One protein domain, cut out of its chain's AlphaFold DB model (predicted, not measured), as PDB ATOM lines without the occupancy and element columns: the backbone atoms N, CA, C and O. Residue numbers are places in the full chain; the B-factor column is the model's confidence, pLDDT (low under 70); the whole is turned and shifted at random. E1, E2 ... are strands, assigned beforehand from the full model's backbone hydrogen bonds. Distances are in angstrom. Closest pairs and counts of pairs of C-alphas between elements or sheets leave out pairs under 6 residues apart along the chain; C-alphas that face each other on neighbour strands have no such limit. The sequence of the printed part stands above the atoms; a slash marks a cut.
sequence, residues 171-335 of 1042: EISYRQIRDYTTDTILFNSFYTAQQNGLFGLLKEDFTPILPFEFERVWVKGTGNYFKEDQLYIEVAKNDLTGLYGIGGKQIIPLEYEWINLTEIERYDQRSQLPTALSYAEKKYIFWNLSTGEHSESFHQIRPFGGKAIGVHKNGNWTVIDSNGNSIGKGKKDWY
ATOM      1  N   GLU A 171      20.094 -63.374  39.277       92.06
ATOM      2  CA  GLU A 171      19.655 -62.706  38.061       92.06
ATOM      3  C   GLU A 171      20.462 -61.428  37.824       92.06
ATOM      4  O   GLU A 171      20.869 -60.735  38.757       92.06
ATOM      5  N   ILE A 172      20.674 -61.102  36.550       91.19
ATOM      6  CA  ILE A 172      21.142 -59.792  36.113       91.19
ATOM      7  C   ILE A 172      20.388 -59.383  34.848       91.19
ATOM      8  O   ILE A 172      20.167 -60.208  33.951       91.19
ATOM      9  N   SER A 173      20.000 -58.112  34.780       87.12
ATOM     10  CA  SER A 173      19.391 -57.498  33.605       87.12
ATOM     11  C   SER A 173      20.037 -56.146  33.318       87.12
ATOM     12  O   SER A 173      20.199 -55.312  34.211       87.12
ATOM     13  N   TYR A 174      20.427 -55.963  32.062       81.19
ATOM     14  CA  TYR A 174      20.956 -54.737  31.483       81.19
ATOM     15  C   TYR A 174      19.805 -53.765  31.191       81.19
ATOM     16  O   TYR A 174      18.784 -54.151  30.619       81.19
ATOM     17  N   ARG A 175      19.962 -52.493  31.568       72.56
ATOM     18  CA  ARG A 175      19.016 -51.412  31.260       72.56
ATOM     19  C   ARG A 175      19.735 -50.321  30.468       72.56
ATOM     20  O   ARG A 175      20.467 -49.518  31.040       72.56
ATOM     21  N   GLN A 176      19.491 -50.270  29.158       64.88
ATOM     22  CA  GLN A 176      19.884 -49.130  28.330       64.88
ATOM     23  C   GLN A 176      18.790 -48.062  28.359       64.88
ATOM     24  O   GLN A 176      17.628 -48.351  28.082       64.88
ATOM     25  N   ILE A 177      19.176 -46.822  28.657       62.62
ATOM     26  CA  ILE A 177      18.309 -45.647  28.541       62.62
ATOM     27  C   ILE A 177      18.815 -44.838  27.344       62.62
ATOM     28  O   ILE A 177      19.948 -44.353  27.338       62.62
ATOM     29  N   ARG A 178      17.993 -44.764  26.295       54.28
ATOM     30  CA  ARG A 178      18.312 -44.097  25.027       54.28
ATOM     31  C   ARG A 178      17.576 -42.764  24.942       54.28
ATOM     32  O   ARG A 178      16.391 -42.700  25.261       54.28
ATOM     33  N   ASP A 179      18.252 -41.730  24.451       52.88
ATOM     34  CA  ASP A 179      17.579 -40.531  23.962       52.88
ATOM     35  C   ASP A 179      16.967 -40.816  22.594       52.88
ATOM     36  O   ASP A 179      17.683 -40.962  21.602       52.88
ATOM     37  N   TYR A 180      15.644 -40.849  22.506       47.38
ATOM     38  CA  TYR A 180      14.973 -40.976  21.214       47.38
ATOM     39  C   TYR A 180      15.071 -39.697  20.352       47.38
ATOM     40  O   TYR A 180      14.750 -39.747  19.168       47.38
ATOM     41  N   THR A 181      15.541 -38.564  20.898       44.19
ATOM     42  CA  THR A 181      15.712 -37.292  20.164       44.19
ATOM     43  C   THR A 181      17.106 -37.103  19.557       44.19
ATOM     44  O   THR A 181      17.242 -36.420  18.540       44.19
ATOM     45  N   THR A 182      18.144 -37.707  20.146       47.47
ATOM     46  CA  THR A 182      19.529 -37.646  19.635       47.47
ATOM     47  C   THR A 182      20.067 -38.985  19.135       47.47
ATOM     48  O   THR A 182      21.153 -39.009  18.560       47.47
ATOM     49  N   ASP A 183      19.326 -40.079  19.343       48.62
ATOM     50  CA  ASP A 183      19.748 -41.474  19.129       48.62
ATOM     51  C   ASP A 183      21.064 -41.833  19.850       48.62
ATOM     52  O   ASP A 183      21.777 -42.766  19.477       48.62
ATOM     53  N   THR A 184      21.392 -41.092  20.915       49.06
ATOM     54  CA  THR A 184      22.532 -41.386  21.784       49.06
ATOM     55  C   THR A 184      22.089 -42.165  23.017       49.06
ATOM     56  O   THR A 184      20.979 -42.016  23.536       49.06
ATOM     57  N   ILE A 185      22.975 -43.036  23.497       54.41
ATOM     58  CA  ILE A 185      22.847 -43.657  24.813       54.41
ATOM     59  C   ILE A 185      23.177 -42.555  25.821       54.41
ATOM     60  O   ILE A 185      24.311 -42.081  25.844       54.41
ATOM     61  N   LEU A 186      22.190 -42.117  26.604       49.00
ATOM     62  CA  LEU A 186      22.345 -40.935  27.461       49.00
ATOM     63  C   LEU A 186      23.271 -41.174  28.649       49.00
ATOM     64  O   LEU A 186      23.964 -40.259  29.083       49.00
ATOM     65  N   PHE A 187      23.246 -42.393  29.186       54.69
ATOM     66  CA  PHE A 187      23.836 -42.715  30.477       54.69
ATOM     67  C   PHE A 187      24.610 -44.026  30.441       54.69
ATOM     68  O   PHE A 187      24.328 -44.915  29.634       54.69
ATOM     69  N   ASN A 188      25.559 -44.137  31.371       55.75
ATOM     70  CA  ASN A 188      26.253 -45.383  31.682       55.75
ATOM     71  C   ASN A 188      25.246 -46.514  31.914       55.75
ATOM     72  O   ASN A 188      24.160 -46.303  32.460       55.75
ATOM     73  N   SER A 189      25.624 -47.726  31.528       68.62
ATOM     74  CA  SER A 189      24.708 -48.859  31.562       68.62
ATOM     75  C   SER A 189      24.433 -49.299  32.998       68.62
ATOM     76  O   SER A 189      25.348 -49.731  33.704       68.62
ATOM     77  N   PHE A 190      23.174 -49.244  33.432       80.56
ATOM     78  CA  PHE A 190      22.782 -49.757  34.743       80.56
ATOM     79  C   PHE A 190      22.419 -51.239  34.667       80.56
ATOM     80  O   PHE A 190      21.818 -51.702  33.692       80.56
ATOM     81  N   TYR A 191      22.731 -51.970  35.736       86.69
ATOM     82  CA  TYR A 191      22.351 -53.371  35.885       86.69
ATOM     83  C   TYR A 191      21.480 -53.535  37.127       86.69
ATOM     84  O   TYR A 191      21.927 -53.287  38.247       86.69
ATOM     85  N   THR A 192      20.240 -53.985  36.945       90.19
ATOM     86  CA  THR A 192      19.446 -54.530  38.053       90.19
ATOM     87  C   THR A 192      19.893 -55.966  38.273       90.19
ATOM     88  O   THR A 192      19.869 -56.761  37.330       90.19
ATOM     89  N   ALA A 193      20.310 -56.299  39.490       92.88
ATOM     90  CA  ALA A 193      20.808 -57.626  39.833       92.88
ATOM     91  C   ALA A 193      20.109 -58.166  41.085       92.88
ATOM     92  O   ALA A 193      19.720 -57.387  41.957       92.88
ATOM     93  N   GLN A 194      19.998 -59.490  41.184       94.56
ATOM     94  CA  GLN A 194      19.452 -60.192  42.345       94.56
ATOM     95  C   GLN A 194      20.552 -60.975  43.070       94.56
ATOM     96  O   GLN A 194      21.348 -61.686  42.446       94.56
ATOM     97  N   GLN A 195      20.598 -60.847  44.393       93.50
ATOM     98  CA  GLN A 195      21.513 -61.581  45.257       93.50
ATOM     99  C   GLN A 195      20.790 -61.963  46.553       93.50
ATOM    100  O   GLN A 195      20.298 -61.092  47.267       93.50
ATOM    101  N   ASN A 196      20.764 -63.258  46.876       91.38
ATOM    102  CA  ASN A 196      20.056 -63.810  48.035       91.38
ATOM    103  C   ASN A 196      18.546 -63.480  48.027       91.38
ATOM    104  O   ASN A 196      17.969 -63.157  49.063       91.38
ATOM    105  N   GLY A 197      17.913 -63.519  46.852       91.50
ATOM    106  CA  GLY A 197      16.494 -63.219  46.648       91.50
ATOM    107  C   GLY A 197      16.140 -61.729  46.563       91.50
ATOM    108  O   GLY A 197      15.062 -61.405  46.067       91.50
ATOM    109  N   LEU A 198      17.031 -60.820  46.974       95.62
ATOM    110  CA  LEU A 198      16.781 -59.374  46.998       95.62
ATOM    111  C   LEU A 198      17.494 -58.654  45.851       95.62
ATOM    112  O   LEU A 198      18.564 -59.061  45.397       95.62
ATOM    113  N   PHE A 199      16.888 -57.567  45.381       95.12
ATOM    114  CA  PHE A 199      17.359 -56.763  44.261       95.12
ATOM    115  C   PHE A 199      18.163 -55.548  44.721       95.12
ATOM    116  O   PHE A 199      17.850 -54.909  45.727       95.12
ATOM    117  N   GLY A 200      19.179 -55.214  43.928       93.94
ATOM    118  CA  GLY A 200      19.951 -53.978  44.008       93.94
ATOM    119  C   GLY A 200      20.177 -53.380  42.616       93.94
ATOM    120  O   GLY A 200      19.895 -54.013  41.591       93.94
ATOM    121  N   LEU A 201      20.709 -52.156  42.576       91.56
ATOM    122  CA  LEU A 201      21.090 -51.472  41.337       91.56
ATOM    123  C   LEU A 201      22.605 -51.296  41.295       91.56
ATOM    124  O   LEU A 201      23.191 -50.813  42.263       91.56
ATOM    125  N   LEU A 202      23.230 -51.653  40.175       89.50
ATOM    126  CA  LEU A 202      24.670 -51.566  39.955       89.50
ATOM    127  C   LEU A 202      25.009 -50.600  38.811       89.50
ATOM    128  O   LEU A 202      24.251 -50.470  37.845       89.50
ATOM    129  N   LYS A 203      26.188 -49.978  38.903       85.25
ATOM    130  CA  LYS A 203      26.861 -49.293  37.789       85.25
ATOM    131  C   LYS A 203      27.454 -50.299  36.794       85.25
ATOM    132  O   LYS A 203      27.469 -51.505  37.036       85.25
ATOM    133  N   GLU A 204      28.015 -49.782  35.703       80.56
ATOM    134  CA  GLU A 204      28.677 -50.573  34.657       80.56
ATOM    135  C   GLU A 204      29.967 -51.283  35.116       80.56
ATOM    136  O   GLU A 204      30.325 -52.316  34.561       80.56
ATOM    137  N   ASP A 205      30.614 -50.797  36.181       83.62
ATOM    138  CA  ASP A 205      31.731 -51.466  36.873       83.62
ATOM    139  C   ASP A 205      31.270 -52.476  37.954       83.62
ATOM    140  O   ASP A 205      32.078 -52.990  38.729       83.62
ATOM    141  N   PHE A 206      29.964 -52.749  38.021       85.06
ATOM    142  CA  PHE A 206      29.288 -53.593  39.012       85.06
ATOM    143  C   PHE A 206      29.389 -53.120  40.473       85.06
ATOM    144  O   PHE A 206      29.061 -53.882  41.391       85.06
ATOM    145  N   THR A 207      29.769 -51.860  40.716       87.88
ATOM    146  CA  THR A 207      29.640 -51.245  42.046       87.88
ATOM    147  C   THR A 207      28.171 -50.911  42.358       87.88
ATOM    148  O   THR A 207      27.442 -50.459  41.469       87.88
ATOM    149  N   PRO A 208      27.688 -51.145  43.595       88.94
ATOM    150  CA  PRO A 208      26.295 -50.894  43.947       88.94
ATOM    151  C   PRO A 208      25.988 -49.398  44.092       88.94
ATOM    152  O   PRO A 208      26.695 -48.665  44.781       88.94
ATOM    153  N   ILE A 209      24.893 -48.976  43.462       90.50
ATOM    154  CA  ILE A 209      24.199 -47.698  43.678       90.50
ATOM    155  C   ILE A 209      23.162 -47.872  44.788       90.50
ATOM    156  O   ILE A 209      23.085 -47.052  45.698       90.50
ATOM    157  N   LEU A 210      22.390 -48.963  44.718       92.88
ATOM    158  CA  LEU A 210      21.444 -49.372  45.753       92.88
ATOM    159  C   LEU A 210      21.844 -50.747  46.310       92.88
ATOM    160  O   LEU A 210      22.201 -51.630  45.521       92.88
ATOM    161  N   PRO A 211      21.785 -50.950  47.639       93.50
ATOM    162  CA  PRO A 211      22.065 -52.239  48.263       93.50
ATOM    163  C   PRO A 211      21.040 -53.315  47.870       93.50
ATOM    164  O   PRO A 211      19.911 -53.019  47.484       93.50
ATOM    165  N   PHE A 212      21.440 -54.582  48.005       94.81
ATOM    166  CA  PHE A 212      20.593 -55.757  47.765       94.81
ATOM    167  C   PHE A 212      19.654 -56.008  48.952       94.81
ATOM    168  O   PHE A 212      19.829 -56.966  49.703       94.81
ATOM    169  N   GLU A 213      18.698 -55.106  49.166       95.19
ATOM    170  CA  GLU A 213      17.769 -55.181  50.302       95.19
ATOM    171  C   GLU A 213      16.290 -54.990  49.942       95.19
ATOM    172  O   GLU A 213      15.448 -54.975  50.846       95.19
ATOM    173  N   PHE A 214      15.985 -54.817  48.654       94.44
ATOM    174  CA  PHE A 214      14.647 -54.524  48.146       94.44
ATOM    175  C   PHE A 214      14.037 -55.756  47.478       94.44
ATOM    176  O   PHE A 214      14.727 -56.526  46.813       94.44
ATOM    177  N   GLU A 215      12.727 -55.926  47.600       93.69
ATOM    178  CA  GLU A 215      11.978 -56.972  46.887       93.69
ATOM    179  C   GLU A 215      11.800 -56.612  45.405       93.69
ATOM    180  O   GLU A 215      11.554 -57.478  44.566       93.69
ATOM    181  N   ARG A 216      11.933 -55.321  45.069       91.75
ATOM    182  CA  ARG A 216      11.819 -54.801  43.705       91.75
ATOM    183  C   ARG A 216      12.653 -53.539  43.525       91.75
ATOM    184  O   ARG A 216      12.652 -52.677  44.400       91.75
ATOM    185  N   VAL A 217      13.298 -53.409  42.366       92.00
ATOM    186  CA  VAL A 217      14.017 -52.199  41.934       92.00
ATOM    187  C   VAL A 217      13.683 -51.930  40.467       92.00
ATOM    188  O   VAL A 217      13.984 -52.750  39.598       92.00
ATOM    189  N   TRP A 218      13.073 -50.782  40.176       86.38
ATOM    190  CA  TRP A 218      12.655 -50.377  38.835       86.38
ATOM    191  C   TRP A 218      13.122 -48.957  38.518       86.38
ATOM    192  O   TRP A 218      12.713 -47.999  39.164       86.38
ATOM    193  N   VAL A 219      13.931 -48.804  37.468       81.44
ATOM    194  CA  VAL A 219      14.258 -47.477  36.929       81.44
ATOM    195  C   VAL A 219      13.084 -46.991  36.073       81.44
ATOM    196  O   VAL A 219      12.717 -47.640  35.088       81.44
ATOM    197  N   LYS A 220      12.495 -45.869  36.483       75.62
ATOM    198  CA  LYS A 220      11.439 -45.102  35.816       75.62
ATOM    199  C   LYS A 220      11.994 -43.734  35.393       75.62
ATOM    200  O   LYS A 220      13.093 -43.346  35.783       75.62
ATOM    201  N   GLY A 221      11.214 -42.981  34.634       65.62
ATOM    202  CA  GLY A 221      11.461 -41.562  34.409       65.62
ATOM    203  C   GLY A 221      10.158 -40.828  34.126       65.62
ATOM    204  O   GLY A 221       9.128 -41.479  33.953       65.62
ATOM    205  N   THR A 222      10.209 -39.499  34.070       53.84
ATOM    206  CA  THR A 222       9.043 -38.658  33.756       53.84
ATOM    207  C   THR A 222       8.991 -38.288  32.271       53.84
ATOM    208  O   THR A 222       9.841 -37.530  31.801       53.84
ATOM    209  N   GLY A 223       7.984 -38.775  31.539       55.12
ATOM    210  CA  GLY A 223       7.688 -38.408  30.149       55.12
ATOM    211  C   GLY A 223       8.109 -39.435  29.087       55.12
ATOM    212  O   GLY A 223       8.527 -40.549  29.378       55.12
ATOM    213  N   ASN A 224       8.003 -39.049  27.809       43.78
ATOM    214  CA  ASN A 224       8.443 -39.876  26.669       43.78
ATOM    215  C   ASN A 224       9.929 -39.675  26.300       43.78
ATOM    216  O   ASN A 224      10.456 -40.394  25.451       43.78
ATOM    217  N   TYR A 225      10.596 -38.689  26.908       50.34
ATOM    218  CA  TYR A 225      11.979 -38.294  26.629       50.34
ATOM    219  C   TYR A 225      12.636 -37.880  27.950       50.34
ATOM    220  O   TYR A 225      12.170 -36.932  28.576       50.34
ATOM    221  N   PHE A 226      13.685 -38.581  28.385       53.69
ATOM    222  CA  PHE A 226      14.277 -38.386  29.715       53.69
ATOM    223  C   PHE A 226      15.614 -37.645  29.658       53.69
ATOM    224  O   PHE A 226      16.487 -37.996  28.867       53.69
ATOM    225  N   LYS A 227      15.811 -36.685  30.563       56.28
ATOM    226  CA  LYS A 227      17.130 -36.191  30.993       56.28
ATOM    227  C   LYS A 227      17.550 -36.842  32.322       56.28
ATOM    228  O   LYS A 227      16.780 -37.593  32.915       56.28
ATOM    229  N   GLU A 228      18.774 -36.592  32.788       52.72
ATOM    230  CA  GLU A 228      19.338 -37.253  33.987       52.72
ATOM    231  C   GLU A 228      18.565 -36.906  35.266       52.72
ATOM    232  O   GLU A 228      18.317 -37.759  36.114       52.72
ATOM    233  N   ASP A 229      18.120 -35.654  35.349       60.00
ATOM    234  CA  ASP A 229      17.271 -35.069  36.387       60.00
ATOM    235  C   ASP A 229      15.802 -35.525  36.321       60.00
ATOM    236  O   ASP A 229      15.011 -35.163  37.187       60.00
ATOM    237  N   GLN A 230      15.444 -36.344  35.327       66.75
ATOM    238  CA  GLN A 230      14.100 -36.884  35.099       66.75
ATOM    239  C   GLN A 230      14.036 -38.413  35.266       66.75
ATOM    240  O   GLN A 230      13.015 -39.023  34.941       66.75
ATOM    241  N   LEU A 231      15.114 -39.045  35.755       74.81
ATOM    242  CA  LEU A 231      15.203 -40.486  36.006       74.81
ATOM    243  C   LEU A 231      15.185 -40.809  37.503       74.81
ATOM    244  O   LEU A 231      15.970 -40.285  38.297       74.81
ATOM    245  N   TYR A 232      14.325 -41.756  37.869       83.00
ATOM    246  CA  TYR A 232      14.040 -42.130  39.250       83.00
ATOM    247  C   TYR A 232      14.065 -43.647  39.415       83.00
ATOM    248  O   TYR A 232      13.699 -44.398  38.514       83.00
ATOM    249  N   ILE A 233      14.482 -44.118  40.582       87.38
ATOM    250  CA  ILE A 233      14.491 -45.531  40.938       87.38
ATOM    251  C   ILE A 233      13.359 -45.763  41.933       87.38
ATOM    252  O   ILE A 233      13.427 -45.329  43.082       87.38
ATOM    253  N   GLU A 234      12.313 -46.442  41.482       89.19
ATOM    254  CA  GLU A 234      11.270 -46.966  42.352       89.19
ATOM    255  C   GLU A 234      11.765 -48.247  43.018       89.19
ATOM    256  O   GLU A 234      12.293 -49.147  42.356       89.19
ATOM    257  N   VAL A 235      11.579 -48.329  44.330       92.88
ATOM    258  CA  VAL A 235      11.897 -49.516  45.122       92.88
ATOM    259  C   VAL A 235      10.680 -49.961  45.917       92.88
ATOM    260  O   VAL A 235       9.876 -49.129  46.339       92.88
ATOM    261  N   ALA A 236      10.557 -51.270  46.136       90.25
ATOM    262  CA  ALA A 236       9.514 -51.841  46.985       90.25
ATOM    263  C   ALA A 236      10.086 -52.859  47.979       90.25
ATOM    264  O   ALA A 236      11.045 -53.573  47.659       90.25
ATOM    265  N   LYS A 237       9.506 -52.893  49.183       92.00
ATOM    266  CA  LYS A 237       9.880 -53.778  50.297       92.00
ATOM    267  C   LYS A 237       8.756 -53.783  51.341       92.00
ATOM    268  O   LYS A 237       8.327 -52.709  51.753       92.00
ATOM    269  N   ASN A 238       8.310 -54.960  51.791       88.56
ATOM    270  CA  ASN A 238       7.170 -55.132  52.707       88.56
ATOM    271  C   ASN A 238       5.871 -54.458  52.204       88.56
ATOM    272  O   ASN A 238       5.215 -53.747  52.963       88.56
ATOM    273  N   ASP A 239       5.542 -54.617  50.917       83.62
ATOM    274  CA  ASP A 239       4.402 -53.969  50.226       83.62
ATOM    275  C   ASP A 239       4.399 -52.422  50.210       83.62
ATOM    276  O   ASP A 239       3.507 -51.812  49.619       83.62
ATOM    277  N   LEU A 240       5.421 -51.770  50.775       89.25
ATOM    278  CA  LEU A 240       5.613 -50.322  50.721       89.25
ATOM    279  C   LEU A 240       6.531 -49.933  49.560       89.25
ATOM    280  O   LEU A 240       7.461 -50.659  49.200       89.25
ATOM    281  N   THR A 241       6.270 -48.759  48.992       88.69
ATOM    282  CA  THR A 241       6.961 -48.176  47.837       88.69
ATOM    283  C   THR A 241       7.694 -46.899  48.248       88.69
ATOM    284  O   THR A 241       7.170 -46.090  49.013       88.69
ATOM    285  N   GLY A 242       8.901 -46.708  47.715       90.62
ATOM    286  CA  GLY A 242       9.724 -45.509  47.891       90.62
ATOM    287  C   GLY A 242      10.422 -45.117  46.587       90.62
ATOM    288  O   GLY A 242      10.451 -45.892  45.627       90.62
ATOM    289  N   LEU A 243      10.991 -43.910  46.544       89.94
ATOM    290  CA  LEU A 243      11.596 -43.347  45.334       89.94
ATOM    291  C   LEU A 243      12.967 -42.732  45.624       89.94
ATOM    292  O   LEU A 243      13.123 -41.912  46.531       89.94
ATOM    293  N   TYR A 244      13.956 -43.095  44.814       90.06
ATOM    294  CA  TYR A 244      15.334 -42.617  44.887       90.06
ATOM    295  C   TYR A 244      15.708 -41.915  43.574       90.06
ATOM    296  O   TYR A 244      15.222 -42.279  42.507       90.06
ATOM    297  N   GLY A 245      16.589 -40.919  43.621       84.44
ATOM    298  CA  GLY A 245      17.230 -40.384  42.416       84.44
ATOM    299  C   GLY A 245      18.279 -41.359  41.873       84.44
ATOM    300  O   GLY A 245      18.803 -42.184  42.624       84.44
ATOM    301  N   ILE A 246      18.645 -41.239  40.592       79.81
ATOM    302  CA  ILE A 246      19.587 -42.163  39.925       79.81
ATOM    303  C   ILE A 246      20.967 -42.270  40.616       79.81
ATOM    304  O   ILE A 246      21.630 -43.302  40.536       79.81
ATOM    305  N   GLY A 247      21.373 -41.241  41.370       80.00
ATOM    306  CA  GLY A 247      22.573 -41.240  42.218       80.00
ATOM    307  C   GLY A 247      22.444 -41.965  43.570       80.00
ATOM    308  O   GLY A 247      23.355 -41.859  44.387       80.00
ATOM    309  N   GLY A 248      21.330 -42.650  43.851       83.94
ATOM    310  CA  GLY A 248      21.098 -43.391  45.101       83.94
ATOM    311  C   GLY A 248      20.623 -42.546  46.293       83.94
ATOM    312  O   GLY A 248      20.508 -43.062  47.403       83.94
ATOM    313  N   LYS A 249      20.315 -41.256  46.098       87.25
ATOM    314  CA  LYS A 249      19.718 -40.396  47.138       87.25
ATOM    315  C   LYS A 249      18.217 -40.684  47.256       87.25
ATOM    316  O   LYS A 249      17.509 -40.577  46.259       87.25
ATOM    317  N   GLN A 250      17.723 -40.976  48.458       90.50
ATOM    318  CA  GLN A 250      16.283 -41.083  48.726       90.50
ATOM    319  C   GLN A 250      15.583 -39.732  48.491       90.50
ATOM    320  O   GLN A 250      16.076 -38.695  48.940       90.50
ATOM    321  N   ILE A 251      14.446 -39.755  47.794       88.62
ATOM    322  CA  ILE A 251      13.578 -38.590  47.543       88.62
ATOM    323  C   ILE A 251      12.254 -38.778  48.283       88.62
ATOM    324  O   ILE A 251      11.873 -37.915  49.065       88.62
ATOM    325  N   ILE A 252      11.601 -39.928  48.091       88.62
ATOM    326  CA  ILE A 252      10.365 -40.310  48.784       88.62
ATOM    327  C   ILE A 252      10.680 -41.536  49.659       88.62
ATOM    328  O   ILE A 252      11.226 -42.511  49.128       88.62
ATOM    329  N   PRO A 253      10.396 -41.512  50.978       89.38
ATOM    330  CA  PRO A 253      10.652 -42.648  51.860       89.38
ATOM    331  C   PRO A 253       9.801 -43.872  51.494       89.38
ATOM    332  O   PRO A 253       8.764 -43.762  50.840       89.38
ATOM    333  N   LEU A 254      10.256 -45.049  51.926       89.31
ATOM    334  CA  LEU A 254       9.590 -46.338  51.724       89.31
ATOM    335  C   LEU A 254       8.407 -46.505  52.704       89.31
ATOM    336  O   LEU A 254       8.432 -47.354  53.592       89.31
ATOM    337  N   GLU A 255       7.402 -45.642  52.570       89.81
ATOM    338  CA  GLU A 255       6.283 -45.500  53.519       89.81
ATOM    339  C   GLU A 255       4.901 -45.468  52.833       89.81
ATOM    340  O   GLU A 255       3.881 -45.368  53.510       89.81
ATOM    341  N   TYR A 256       4.843 -45.581  51.498       86.00
ATOM    342  CA  TYR A 256       3.611 -45.407  50.716       86.00
ATOM    343  C   TYR A 256       3.091 -46.710  50.115       86.00
ATOM    344  O   TYR A 256       3.866 -47.536  49.645       86.00
ATOM    345  N   GLU A 257       1.768 -46.864  50.060       83.44
ATOM    346  CA  GLU A 257       1.105 -48.013  49.424       83.44
ATOM    347  C   GLU A 257       1.379 -48.026  47.908       83.44
ATOM    348  O   GLU A 257       1.583 -49.083  47.314       83.44
ATOM    349  N   TRP A 258       1.430 -46.847  47.273       82.12
ATOM    350  CA  TRP A 258       1.895 -46.677  45.894       82.12
ATOM    351  C   TRP A 258       2.366 -45.246  45.593       82.12
ATOM    352  O   TRP A 258       2.016 -44.290  46.290       82.12
ATOM    353  N   ILE A 259       3.143 -45.112  44.511       82.94
ATOM    354  CA  ILE A 259       3.611 -43.842  43.936       82.94
ATOM    355  C   ILE A 259       3.306 -43.840  42.425       82.94
ATOM    356  O   ILE A 259       3.597 -44.811  41.727       82.94
ATOM    357  N   ASN A 260       2.714 -42.760  41.908       78.88
ATOM    358  CA  ASN A 260       2.381 -42.581  40.492       78.88
ATOM    359  C   ASN A 260       3.046 -41.313  39.934       78.88
ATOM    360  O   ASN A 260       2.827 -40.208  40.433       78.88
ATOM    361  N   LEU A 261       3.848 -41.498  38.884       70.69
ATOM    362  CA  LEU A 261       4.509 -40.435  38.115       70.69
ATOM    363  C   LEU A 261       3.670 -40.062  36.875       70.69
ATOM    364  O   LEU A 261       3.422 -38.893  36.587       70.69
ATOM    365  N   THR A 262       3.143 -41.081  36.192       55.75
ATOM    366  CA  THR A 262       2.528 -40.991  34.861       55.75
ATOM    367  C   THR A 262       1.189 -40.256  34.832       55.75
ATOM    368  O   THR A 262       0.820 -39.691  33.801       55.75
ATOM    369  N   GLU A 263       0.433 -40.235  35.933       51.97
ATOM    370  CA  GLU A 263      -0.761 -39.383  36.006       51.97
ATOM    371  C   GLU A 263      -0.399 -37.895  36.046       51.97
ATOM    372  O   GLU A 263      -1.033 -37.118  35.335       51.97
ATOM    373  N   ILE A 264       0.641 -37.492  36.787       56.47
ATOM    374  CA  ILE A 264       1.044 -36.079  36.865       56.47
ATOM    375  C   ILE A 264       1.718 -35.605  35.577       56.47
ATOM    376  O   ILE A 264       1.435 -34.496  35.131       56.47
ATOM    377  N   GLU A 265       2.471 -36.466  34.889       49.97
ATOM    378  CA  GLU A 265       2.983 -36.180  33.540       49.97
ATOM    379  C   GLU A 265       1.888 -35.787  32.532       49.97
ATOM    380  O   GLU A 265       2.188 -35.165  31.518       49.97
ATOM    381  N   ARG A 266       0.613 -36.136  32.759       50.19
ATOM    382  CA  ARG A 266      -0.505 -35.680  31.911       50.19
ATOM    383  C   ARG A 266      -1.073 -34.318  32.318       50.19
ATOM    384  O   ARG A 266      -1.756 -33.705  31.502       50.19
ATOM    385  N   TYR A 267      -0.814 -33.859  33.542       49.84
ATOM    386  CA  TYR A 267      -1.285 -32.573  34.068       49.84
ATOM    387  C   TYR A 267      -0.236 -31.464  33.967       49.84
ATOM    388  O   TYR A 267      -0.613 -30.323  33.705       49.84
ATOM    389  N   ASP A 268       1.051 -31.774  34.156       46.25
ATOM    390  CA  ASP A 268       2.114 -30.766  34.199       46.25
ATOM    391  C   ASP A 268       3.196 -30.974  33.133       46.25
ATOM    392  O   ASP A 268       4.304 -31.429  33.397       46.25
ATOM    393  N   GLN A 269       2.856 -30.619  31.895       49.16
ATOM    394  CA  GLN A 269       3.801 -30.616  30.771       49.16
ATOM    395  C   GLN A 269       4.349 -29.226  30.437       49.16
ATOM    396  O   GLN A 269       4.915 -29.040  29.368       49.16
ATOM    397  N   ARG A 270       4.124 -28.220  31.293       45.84
ATOM    398  CA  ARG A 270       4.586 -26.842  31.038       45.84
ATOM    399  C   ARG A 270       5.321 -26.206  32.216       45.84
ATOM    400  O   ARG A 270       6.053 -25.246  31.986       45.84
ATOM    401  N   SER A 271       5.163 -26.694  33.447       47.62
ATOM    402  CA  SER A 271       6.136 -26.419  34.502       47.62
ATOM    403  C   SER A 271       7.298 -27.404  34.354       47.62
ATOM    404  O   SER A 271       7.114 -28.592  34.107       47.62
ATOM    405  N   GLN A 272       8.524 -26.900  34.468       51.16
ATOM    406  CA  GLN A 272       9.741 -27.710  34.331       51.16
ATOM    407  C   GLN A 272      10.095 -28.448  35.638       51.16
ATOM    408  O   GLN A 272      11.262 -28.752  35.874       51.16
ATOM    409  N   LEU A 273       9.112 -28.691  36.513       55.22
ATOM    410  CA  LEU A 273       9.307 -29.276  37.838       55.22
ATOM    411  C   LEU A 273       8.731 -30.703  37.890       55.22
ATOM    412  O   LEU A 273       7.512 -30.874  37.861       55.22
ATOM    413  N   PRO A 274       9.581 -31.741  37.990       62.78
ATOM    414  CA  PRO A 274       9.113 -33.113  38.120       62.78
ATOM    415  C   PRO A 274       8.402 -33.298  39.468       62.78
ATOM    416  O   PRO A 274       8.889 -32.876  40.519       62.78
ATOM    417  N   THR A 275       7.230 -33.927  39.438       71.94
ATOM    418  CA  THR A 275       6.328 -34.068  40.590       71.94
ATOM    419  C   THR A 275       5.715 -35.473  40.644       71.94
ATOM    420  O   THR A 275       5.572 -36.136  39.617       71.94
ATOM    421  N   ALA A 276       5.389 -35.964  41.845       75.81
ATOM    422  CA  ALA A 276       4.867 -37.320  42.069       75.81
ATOM    423  C   ALA A 276       3.643 -37.343  42.991       75.81
ATOM    424  O   ALA A 276       3.546 -36.558  43.934       75.81
ATOM    425  N   LEU A 277       2.730 -38.285  42.741       79.81
ATOM    426  CA  LEU A 277       1.573 -38.551  43.589       79.81
ATOM    427  C   LEU A 277       1.846 -39.794  44.429       79.81
ATOM    428  O   LEU A 277       2.112 -40.860  43.881       79.81
ATOM    429  N   SER A 278       1.737 -39.673  45.746       82.12
ATOM    430  CA  SER A 278       1.839 -40.795  46.684       82.12
ATOM    431  C   SER A 278       0.516 -41.020  47.412       82.12
ATOM    432  O   SER A 278      -0.260 -40.075  47.601       82.12
ATOM    433  N   TYR A 279       0.260 -42.264  47.817       82.50
ATOM    434  CA  TYR A 279      -0.946 -42.656  48.544       82.50
ATOM    435  C   TYR A 279      -0.610 -43.512  49.766       82.50
ATOM    436  O   TYR A 279       0.145 -44.480  49.668       82.50
ATOM    437  N   ALA A 280      -1.183 -43.148  50.911       80.94
ATOM    438  CA  ALA A 280      -1.129 -43.905  52.161       80.94
ATOM    439  C   ALA A 280      -2.304 -43.505  53.066       80.94
ATOM    440  O   ALA A 280      -2.783 -42.371  53.005       80.94
ATOM    441  N   GLU A 281      -2.779 -44.414  53.920       85.25
ATOM    442  CA  GLU A 281      -3.847 -44.152  54.906       85.25
ATOM    443  C   GLU A 281      -5.150 -43.579  54.306       85.25
ATOM    444  O   GLU A 281      -5.871 -42.806  54.948       85.25
ATOM    445  N   LYS A 282      -5.468 -43.936  53.057       82.81
ATOM    446  CA  LYS A 282      -6.581 -43.357  52.279       82.81
ATOM    447  C   LYS A 282      -6.457 -41.853  51.997       82.81
ATOM    448  O   LYS A 282      -7.471 -41.182  51.789       82.81
ATOM    449  N   LYS A 283      -5.232 -41.327  51.960       84.81
ATOM    450  CA  LYS A 283      -4.924 -39.935  51.627       84.81
ATOM    451  C   LYS A 283      -3.884 -39.855  50.510       84.81
ATOM    452  O   LYS A 283      -3.049 -40.738  50.353       84.81
ATOM    453  N   TYR A 284      -3.938 -38.758  49.768       82.44
ATOM    454  CA  TYR A 284      -3.051 -38.421  48.660       82.44
ATOM    455  C   TYR A 284      -2.093 -37.298  49.067       82.44
ATOM    456  O   TYR A 284      -2.531 -36.333  49.697       82.44
ATOM    457  N   ILE A 285      -0.817 -37.395  48.688       82.88
ATOM    458  CA  ILE A 285       0.211 -36.368  48.926       82.88
ATOM    459  C   ILE A 285       0.995 -36.135  47.626       82.88
ATOM    460  O   ILE A 285       1.477 -37.096  47.018       82.88
ATOM    461  N   PHE A 286       1.135 -34.869  47.227       79.75
ATOM    462  CA  PHE A 286       1.961 -34.441  46.096       79.75
ATOM    463  C   PHE A 286       3.385 -34.134  46.558       79.75
ATOM    464  O   PHE A 286       3.574 -33.475  47.576       79.75
ATOM    465  N   TRP A 287       4.371 -34.576  45.784       79.81
ATOM    466  CA  TRP A 287       5.800 -34.384  46.024       79.81
ATOM    467  C   TRP A 287       6.439 -33.589  44.892       79.81
ATOM    468  O   TRP A 287       6.192 -33.887  43.725       79.81
ATOM    469  N   ASN A 288       7.324 -32.656  45.229       77.19
ATOM    470  CA  ASN A 288       8.291 -32.076  44.305       77.19
ATOM    471  C   ASN A 288       9.528 -32.983  44.265       77.19
ATOM    472  O   ASN A 288      10.214 -33.158  45.272       77.19
ATOM    473  N   LEU A 289       9.823 -33.581  43.110       77.81
ATOM    474  CA  LEU A 289      10.904 -34.562  42.977       77.81
ATOM    475  C   LEU A 289      12.301 -33.928  42.938       77.81
ATOM    476  O   LEU A 289      13.283 -34.615  43.217       77.81
ATOM    477  N   SER A 290      12.397 -32.632  42.633       74.12
ATOM    478  CA  SER A 290      13.662 -31.888  42.642       74.12
ATOM    479  C   SER A 290      14.078 -31.465  44.053       74.12
ATOM    480  O   SER A 290      15.264 -31.522  44.379       74.12
ATOM    481  N   THR A 291      13.130 -31.043  44.899       77.44
ATOM    482  CA  THR A 291      13.421 -30.603  46.278       77.44
ATOM    483  C   THR A 291      13.247 -31.713  47.316       77.44
ATOM    484  O   THR A 291      13.967 -31.726  48.315       77.44
ATOM    485  N   GLY A 292      12.350 -32.673  47.072       77.25
ATOM    486  CA  GLY A 292      11.889 -33.645  48.069       77.25
ATOM    487  C   GLY A 292      10.855 -33.071  49.047       77.25
ATOM    488  O   GLY A 292      10.528 -33.720  50.034       77.25
ATOM    489  N   GLU A 293      10.354 -31.856  48.807       81.56
ATOM    490  CA  GLU A 293       9.275 -31.258  49.599       81.56
ATOM    491  C   GLU A 293       7.912 -31.789  49.143       81.56
ATOM    492  O   GLU A 293       7.736 -32.185  47.987       81.56
ATOM    493  N   HIS A 294       6.925 -31.780  50.040       82.25
ATOM    494  CA  HIS A 294       5.598 -32.321  49.764       82.25
ATOM    495  C   HIS A 294       4.467 -31.425  50.278       82.25
ATOM    496  O   HIS A 294       4.626 -30.636  51.211       82.25
ATOM    497  N   SER A 295       3.291 -31.582  49.672       78.00
ATOM    498  CA  SER A 295       2.052 -30.931  50.084       78.00
ATOM    499  C   SER A 295       1.511 -31.496  51.406       78.00
ATOM    500  O   SER A 295       1.944 -32.540  51.900       78.00
ATOM    501  N   GLU A 296       0.474 -30.858  51.950       79.69
ATOM    502  CA  GLU A 296      -0.404 -31.516  52.926       79.69
ATOM    503  C   GLU A 296      -1.177 -32.697  52.295       79.69
ATOM    504  O   GLU A 296      -1.238 -32.842  51.071       79.69
ATOM    505  N   SER A 297      -1.799 -33.533  53.132       81.38
ATOM    506  CA  SER A 297      -2.571 -34.708  52.709       81.38
ATOM    507  C   SER A 297      -4.024 -34.388  52.319       81.38
ATOM    508  O   SER A 297      -4.731 -33.703  53.066       81.38
ATOM    509  N   PHE A 298      -4.516 -34.972  51.224       80.31
ATOM    510  CA  PHE A 298      -5.879 -34.796  50.694       80.31
ATOM    511  C   PHE A 298      -6.690 -36.100  50.732       80.31
ATOM    512  O   PHE A 298      -6.131 -37.176  50.562       80.31
ATOM    513  N   HIS A 299      -8.016 -36.035  50.913       79.12
ATOM    514  CA  HIS A 299      -8.852 -37.247  51.038       79.12
ATOM    515  C   HIS A 299      -9.317 -37.809  49.687       79.12
ATOM    516  O   HIS A 299      -9.521 -39.010  49.542       79.12
ATOM    517  N   GLN A 300      -9.526 -36.935  48.702       73.62
ATOM    518  CA  GLN A 300      -9.878 -37.298  47.330       73.62
ATOM    519  C   GLN A 300      -9.245 -36.295  46.371       73.62
ATOM    520  O   GLN A 300      -9.086 -35.120  46.717       73.62
ATOM    521  N   ILE A 301      -8.941 -36.766  45.166       71.38
ATOM    522  CA  ILE A 301      -8.464 -35.963  44.042       71.38
ATOM    523  C   ILE A 301      -9.357 -36.230  42.820       71.38
ATOM    524  O   ILE A 301      -9.877 -37.336  42.657       71.38
ATOM    525  N   ARG A 302      -9.557 -35.222  41.970       64.12
ATOM    526  CA  ARG A 302     -10.274 -35.302  40.687       64.12
ATOM    527  C   ARG A 302      -9.497 -34.501  39.623       64.12
ATOM    528  O   ARG A 302      -8.987 -33.424  39.947       64.12
ATOM    529  N   PRO A 303      -9.422 -34.977  38.366       53.97
ATOM    530  CA  PRO A 303      -8.856 -34.208  37.253       53.97
ATOM    531  C   PRO A 303      -9.559 -32.852  37.101       53.97
ATOM    532  O   PRO A 303     -10.788 -32.812  37.132       53.97
ATOM    533  N   PHE A 304      -8.822 -31.752  36.890       50.72
ATOM    534  CA  PHE A 304      -9.434 -30.447  36.610       50.72
ATOM    535  C   PHE A 304      -8.715 -29.680  35.486       50.72
ATOM    536  O   PHE A 304      -7.844 -28.845  35.719       50.72
ATOM    537  N   GLY A 305      -9.102 -29.965  34.237       45.59
ATOM    538  CA  GLY A 305      -8.836 -29.106  33.073       45.59
ATOM    539  C   GLY A 305      -7.380 -28.663  32.858       45.59
ATOM    540  O   GLY A 305      -7.071 -27.481  32.959       45.59
ATOM    541  N   GLY A 306      -6.485 -29.594  32.516       49.62
ATOM    542  CA  GLY A 306      -5.218 -29.307  31.821       49.62
ATOM    543  C   GLY A 306      -4.107 -28.537  32.557       49.62
ATOM    544  O   GLY A 306      -3.015 -28.462  32.002       49.62
ATOM    545  N   LYS A 307      -4.343 -27.962  33.748       49.50
ATOM    546  CA  LYS A 307      -3.308 -27.295  34.579       49.50
ATOM    547  C   LYS A 307      -3.523 -27.380  36.097       49.50
ATOM    548  O   LYS A 307      -2.746 -26.791  36.845       49.50
ATOM    549  N   ALA A 308      -4.581 -28.037  36.564       54.78
ATOM    550  CA  ALA A 308      -4.939 -28.029  37.976       54.78
ATOM    551  C   ALA A 308      -5.613 -29.332  38.421       54.78
ATOM    552  O   ALA A 308      -6.062 -30.142  37.606       54.78
ATOM    553  N   ILE A 309      -5.690 -29.533  39.738       62.31
ATOM    554  CA  ILE A 309      -6.310 -30.718  40.338       62.31
ATOM    555  C   ILE A 309      -7.357 -30.271  41.356       62.31
ATOM    556  O   ILE A 309      -7.090 -29.438  42.223       62.31
ATOM    557  N   GLY A 310      -8.565 -30.826  41.246       64.62
ATOM    558  CA  GLY A 310      -9.607 -30.663  42.252       64.62
ATOM    559  C   GLY A 310      -9.301 -31.568  43.440       64.62
ATOM    560  O   GLY A 310      -9.199 -32.781  43.271       64.62
ATOM    561  N   VAL A 311      -9.157 -31.010  44.639       68.81
ATOM    562  CA  VAL A 311      -8.841 -31.771  45.857       68.81
ATOM    563  C   VAL A 311      -9.873 -31.531  46.949       68.81
ATOM    564  O   VAL A 311     -10.292 -30.400  47.204       68.81
ATOM    565  N   HIS A 312     -10.281 -32.611  47.615       71.06
ATOM    566  CA  HIS A 312     -11.246 -32.559  48.708       71.06
ATOM    567  C   HIS A 312     -10.532 -32.512  50.067       71.06
ATOM    568  O   HIS A 312      -9.830 -33.453  50.464       71.06
ATOM    569  N   LYS A 313     -10.732 -31.410  50.798       70.06
ATOM    570  CA  LYS A 313     -10.108 -31.125  52.097       70.06
ATOM    571  C   LYS A 313     -11.150 -30.549  53.057       70.06
ATOM    572  O   LYS A 313     -11.843 -29.590  52.732       70.06
ATOM    573  N   ASN A 314     -11.256 -31.132  54.251       68.44
ATOM    574  CA  ASN A 314     -12.109 -30.651  55.348       68.44
ATOM    575  C   ASN A 314     -13.580 -30.377  54.950       68.44
ATOM    576  O   ASN A 314     -14.179 -29.402  55.400       68.44
ATOM    577  N   GLY A 315     -14.159 -31.225  54.090       65.69
ATOM    578  CA  GLY A 315     -15.556 -31.113  53.651       65.69
ATOM    579  C   GLY A 315     -15.824 -30.061  52.568       65.69
ATOM    580  O   GLY A 315     -16.977 -29.692  52.373       65.69
ATOM    581  N   ASN A 316     -14.786 -29.552  51.899       67.88
ATOM    582  CA  ASN A 316     -14.912 -28.673  50.738       67.88
ATOM    583  C   ASN A 316     -13.990 -29.149  49.609       67.88
ATOM    584  O   ASN A 316     -12.888 -29.649  49.853       67.88
ATOM    585  N   TRP A 317     -14.415 -28.929  48.368       69.00
ATOM    586  CA  TRP A 317     -13.550 -29.047  47.197       69.00
ATOM    587  C   TRP A 317     -12.810 -27.732  46.962       69.00
ATOM    588  O   TRP A 317     -13.428 -26.671  47.013       69.00
ATOM    589  N   THR A 318     -11.509 -27.789  46.687       67.19
ATOM    590  CA  THR A 318     -10.679 -26.664  46.219       67.19
ATOM    591  C   THR A 318      -9.861 -27.100  44.999       67.19
ATOM    592  O   THR A 318      -9.880 -28.270  44.626       67.19
ATOM    593  N   VAL A 319      -9.164 -26.163  44.361       64.19
ATOM    594  CA  VAL A 319      -8.329 -26.399  43.179       64.19
ATOM    595  C   VAL A 319      -6.891 -26.018  43.519       64.19
ATOM    596  O   VAL A 319      -6.667 -24.924  44.045       64.19
ATOM    597  N   ILE A 320      -5.941 -26.909  43.230       63.09
ATOM    598  CA  ILE A 320      -4.499 -26.700  43.436       63.09
ATOM    599  C   ILE A 320      -3.715 -26.673  42.115       63.09
ATOM    600  O   ILE A 320      -4.144 -27.279  41.130       63.09
ATOM    601  N   ASP A 321      -2.577 -25.975  42.115       65.12
ATOM    602  CA  ASP A 321      -1.548 -26.060  41.070       65.12
ATOM    603  C   ASP A 321      -0.695 -27.343  41.203       65.12
ATOM    604  O   ASP A 321      -0.867 -28.129  42.142       65.12
ATOM    605  N   SER A 322       0.244 -27.566  40.276       58.12
ATOM    606  CA  SER A 322       1.149 -28.727  40.309       58.12
ATOM    607  C   SER A 322       2.172 -28.707  41.452       58.12
ATOM    608  O   SER A 322       2.757 -29.743  41.759       58.12
ATOM    609  N   ASN A 323       2.341 -27.575  42.142       58.66
ATOM    610  CA  ASN A 323       3.162 -27.453  43.348       58.66
ATOM    611  C   ASN A 323       2.347 -27.671  44.642       58.66
ATOM    612  O   ASN A 323       2.896 -27.583  45.738       58.66
ATOM    613  N   GLY A 324       1.039 -27.942  44.543       61.12
ATOM    614  CA  GLY A 324       0.145 -28.148  45.684       61.12
ATOM    615  C   GLY A 324      -0.459 -26.872  46.288       61.12
ATOM    616  O   GLY A 324      -1.164 -26.958  47.297       61.12
ATOM    617  N   ASN A 325      -0.232 -25.697  45.694       68.19
ATOM    618  CA  ASN A 325      -0.763 -24.421  46.180       68.19
ATOM    619  C   ASN A 325      -2.224 -24.233  45.760       68.19
ATOM    620  O   ASN A 325      -2.587 -24.492  44.616       68.19
ATOM    621  N   SER A 326      -3.071 -23.714  46.654       65.69
ATOM    622  CA  SER A 326      -4.480 -23.437  46.341       65.69
ATOM    623  C   SER A 326      -4.631 -22.214  45.429       65.69
ATOM    624  O   SER A 326      -4.207 -21.115  45.783       65.69
ATOM    625  N   ILE A 327      -5.283 -22.401  44.278       65.12
ATOM    626  CA  ILE A 327      -5.497 -21.366  43.248       65.12
ATOM    627  C   ILE A 327      -6.978 -20.990  43.053       65.12
ATOM    628  O   ILE A 327      -7.306 -20.169  42.199       65.12
ATOM    629  N   GLY A 328      -7.892 -21.557  43.852       59.34
ATOM    630  CA  GLY A 328      -9.335 -21.300  43.766       59.34
ATOM    631  C   GLY A 328     -10.055 -21.332  45.118       59.34
ATOM    632  O   GLY A 328      -9.638 -22.009  46.057       59.34
ATOM    633  N   LYS A 329     -11.184 -20.615  45.224       56.16
ATOM    634  CA  LYS A 329     -12.032 -20.618  46.431       56.16
ATOM    635  C   LYS A 329     -12.880 -21.884  46.492       56.16
ATOM    636  O   LYS A 329     -13.613 -22.178  45.551       56.16
ATOM    637  N   GLY A 330     -12.807 -22.595  47.614       53.03
ATOM    638  CA  GLY A 330     -13.531 -23.849  47.772       53.03
ATOM    639  C   GLY A 330     -15.037 -23.691  47.982       53.03
ATOM    640  O   GLY A 330     -15.502 -22.700  48.549       53.03
ATOM    641  N   LYS A 331     -15.794 -24.700  47.543       56.28
ATOM    642  CA  LYS A 331     -17.243 -24.834  47.750       56.28
ATOM    643  C   LYS A 331     -17.556 -26.209  48.345       56.28
ATOM    644  O   LYS A 331     -16.864 -27.187  48.066       56.28
ATOM    645  N   LYS A 332     -18.618 -26.263  49.150       47.81
ATOM    646  CA  LYS A 332     -19.035 -27.454  49.900       47.81
ATOM    647  C   LYS A 332     -19.611 -28.553  49.000       47.81
ATOM    648  O   LYS A 332     -19.219 -29.706  49.118       47.81
ATOM    649  N   ASP A 333     -20.465 -28.162  48.057       52.19
ATOM    650  CA  ASP A 333     -21.257 -29.077  47.219       52.19
ATOM    651  C   ASP A 333     -20.837 -29.039  45.732       52.19
ATOM    652  O   ASP A 333     -21.611 -29.383  44.844       52.19
ATOM    653  N   TRP A 334     -19.619 -28.571  45.431       47.25
ATOM    654  CA  TRP A 334     -19.127 -28.464  44.054       47.25
ATOM    655  C   TRP A 334     -18.586 -29.805  43.549       47.25
ATOM    656  O   TRP A 334     -17.508 -30.232  43.953       47.25
ATOM    657  N   TYR A 335     -19.332 -30.441  42.648       45.09
ATOM    658  CA  TYR A 335     -18.874 -31.585  41.862       45.09
ATOM    659  C   TYR A 335     -18.350 -31.098  40.498       45.09
ATOM    660  O   TYR A 335     -19.087 -30.414  39.789       45.09
TER     661      TYR A 335
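Overview. This is residues 171 to 335 of the 1042 residues of the protein "WG repeat-containing protein" of Flavobacteriales bacterium (UniProt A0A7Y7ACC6). Four small antiparallel sheets follow one another in a row along the longest axis, like slabs in a stack, each slab made of strands that follow one another in sequence before the next slab starts. The first three, E1 to E4, E5 to E8 and E9 to E11, are face to face in turn, and the fourth, E12 to E14, follows at the end of the row, next to E11. The printed part has 165 residues with no named helix and fourteen named strands, E1 to E14 in order; within each sheet the strands stand side by side in chain order. The class is all strand, though under half of the residues, 80 of 165, are in named elements. The whole is compact, with a radius of gyration of the C-alphas of 17.7 A and spans of 57 by 39 by 22 A.

Arrangement. The first sheet is a meander, each strand the antiparallel neighbour of the one before: E1, residues 171 to 175, E2, residues 190 to 195, E3, residues 198 to 202, and E4, residues 208 to 214. In the hairpin of E1 and E2, N 173 and O 192 are within hydrogen-bond range at 2.9 A; for E2 and E3 N 202 and O 191 are at 2.8 A, and for E3 and E4 N 209 and O 201 are at 2.8 A. The second meander is E5, residues 216 to 221, E6, residues 231 to 237, E7, residues 240 to 245, and E8, residues 250 to 256. Here N 218 and O 234 of E5 and E6 are within hydrogen-bond range at 2.8 A, as are N 233 and O 244 of E6 and E7 at 2.8 A, and N 243 and O 252 of E7 and E8 at 2.9 A. These two sheets, both twisted, are face to face, their best planes 12 degrees apart; the closest C-alphas of E3 and E5, those of Phe 199 and Arg 216, are 5.9 A apart. E4 and E5 meet only through their link. The third meander is E9, residues 258 to 260, E10, residues 275 to 280, and E11, residues 283 to 288, with N 260 and O 277 at 2.8 A and N 287 and O 276 at 2.8 A. It is face to face with the second sheet, their best planes 22 degrees apart; the closest C-alphas of E8 and E10, those of Tyr 256 and Ala 280, are 5.2 A apart. The fourth meander is E12, residues 300 to 304, E13, residues 308 to 313, and E14, residues 316 to 320, with N 302 and O 310 at 2.8 A and N 311 and O 318 at 2.8 A. The closest C-alphas of E11 and E12, those of Tyr 284 and Gln 300, are 7.0 A apart, while E11 and E13 are apart.

Along the chain. E1 begins at C-alpha 171, at (19.655, -62.706, 38.061). E6 is 20.2 A from first to last C-alpha, E7 17.4 A, E11 17.0 A and E10 16.9 A; E9 is 6.8 A. E9 begins at C-alpha 258, at (1.895, -46.677, 45.894), and E14 ends at C-alpha 320, at (-4.499, -26.700, 43.436).

Size, cuts and confidence. The two C-alphas farthest apart, those of Asp 205 and Asp 333, are 58.4 A apart. The printed part has no cut. The links E1 to E2, E9 to E10 and E11 to E12 are long, and residues 321 to 335 hold no named element. The mean pLDDT of the printed part is 72.9, and 69 residues are under 70: residues 176 to 189, 221 to 230, 262 to 274, 302 to 311 and 314 to 335.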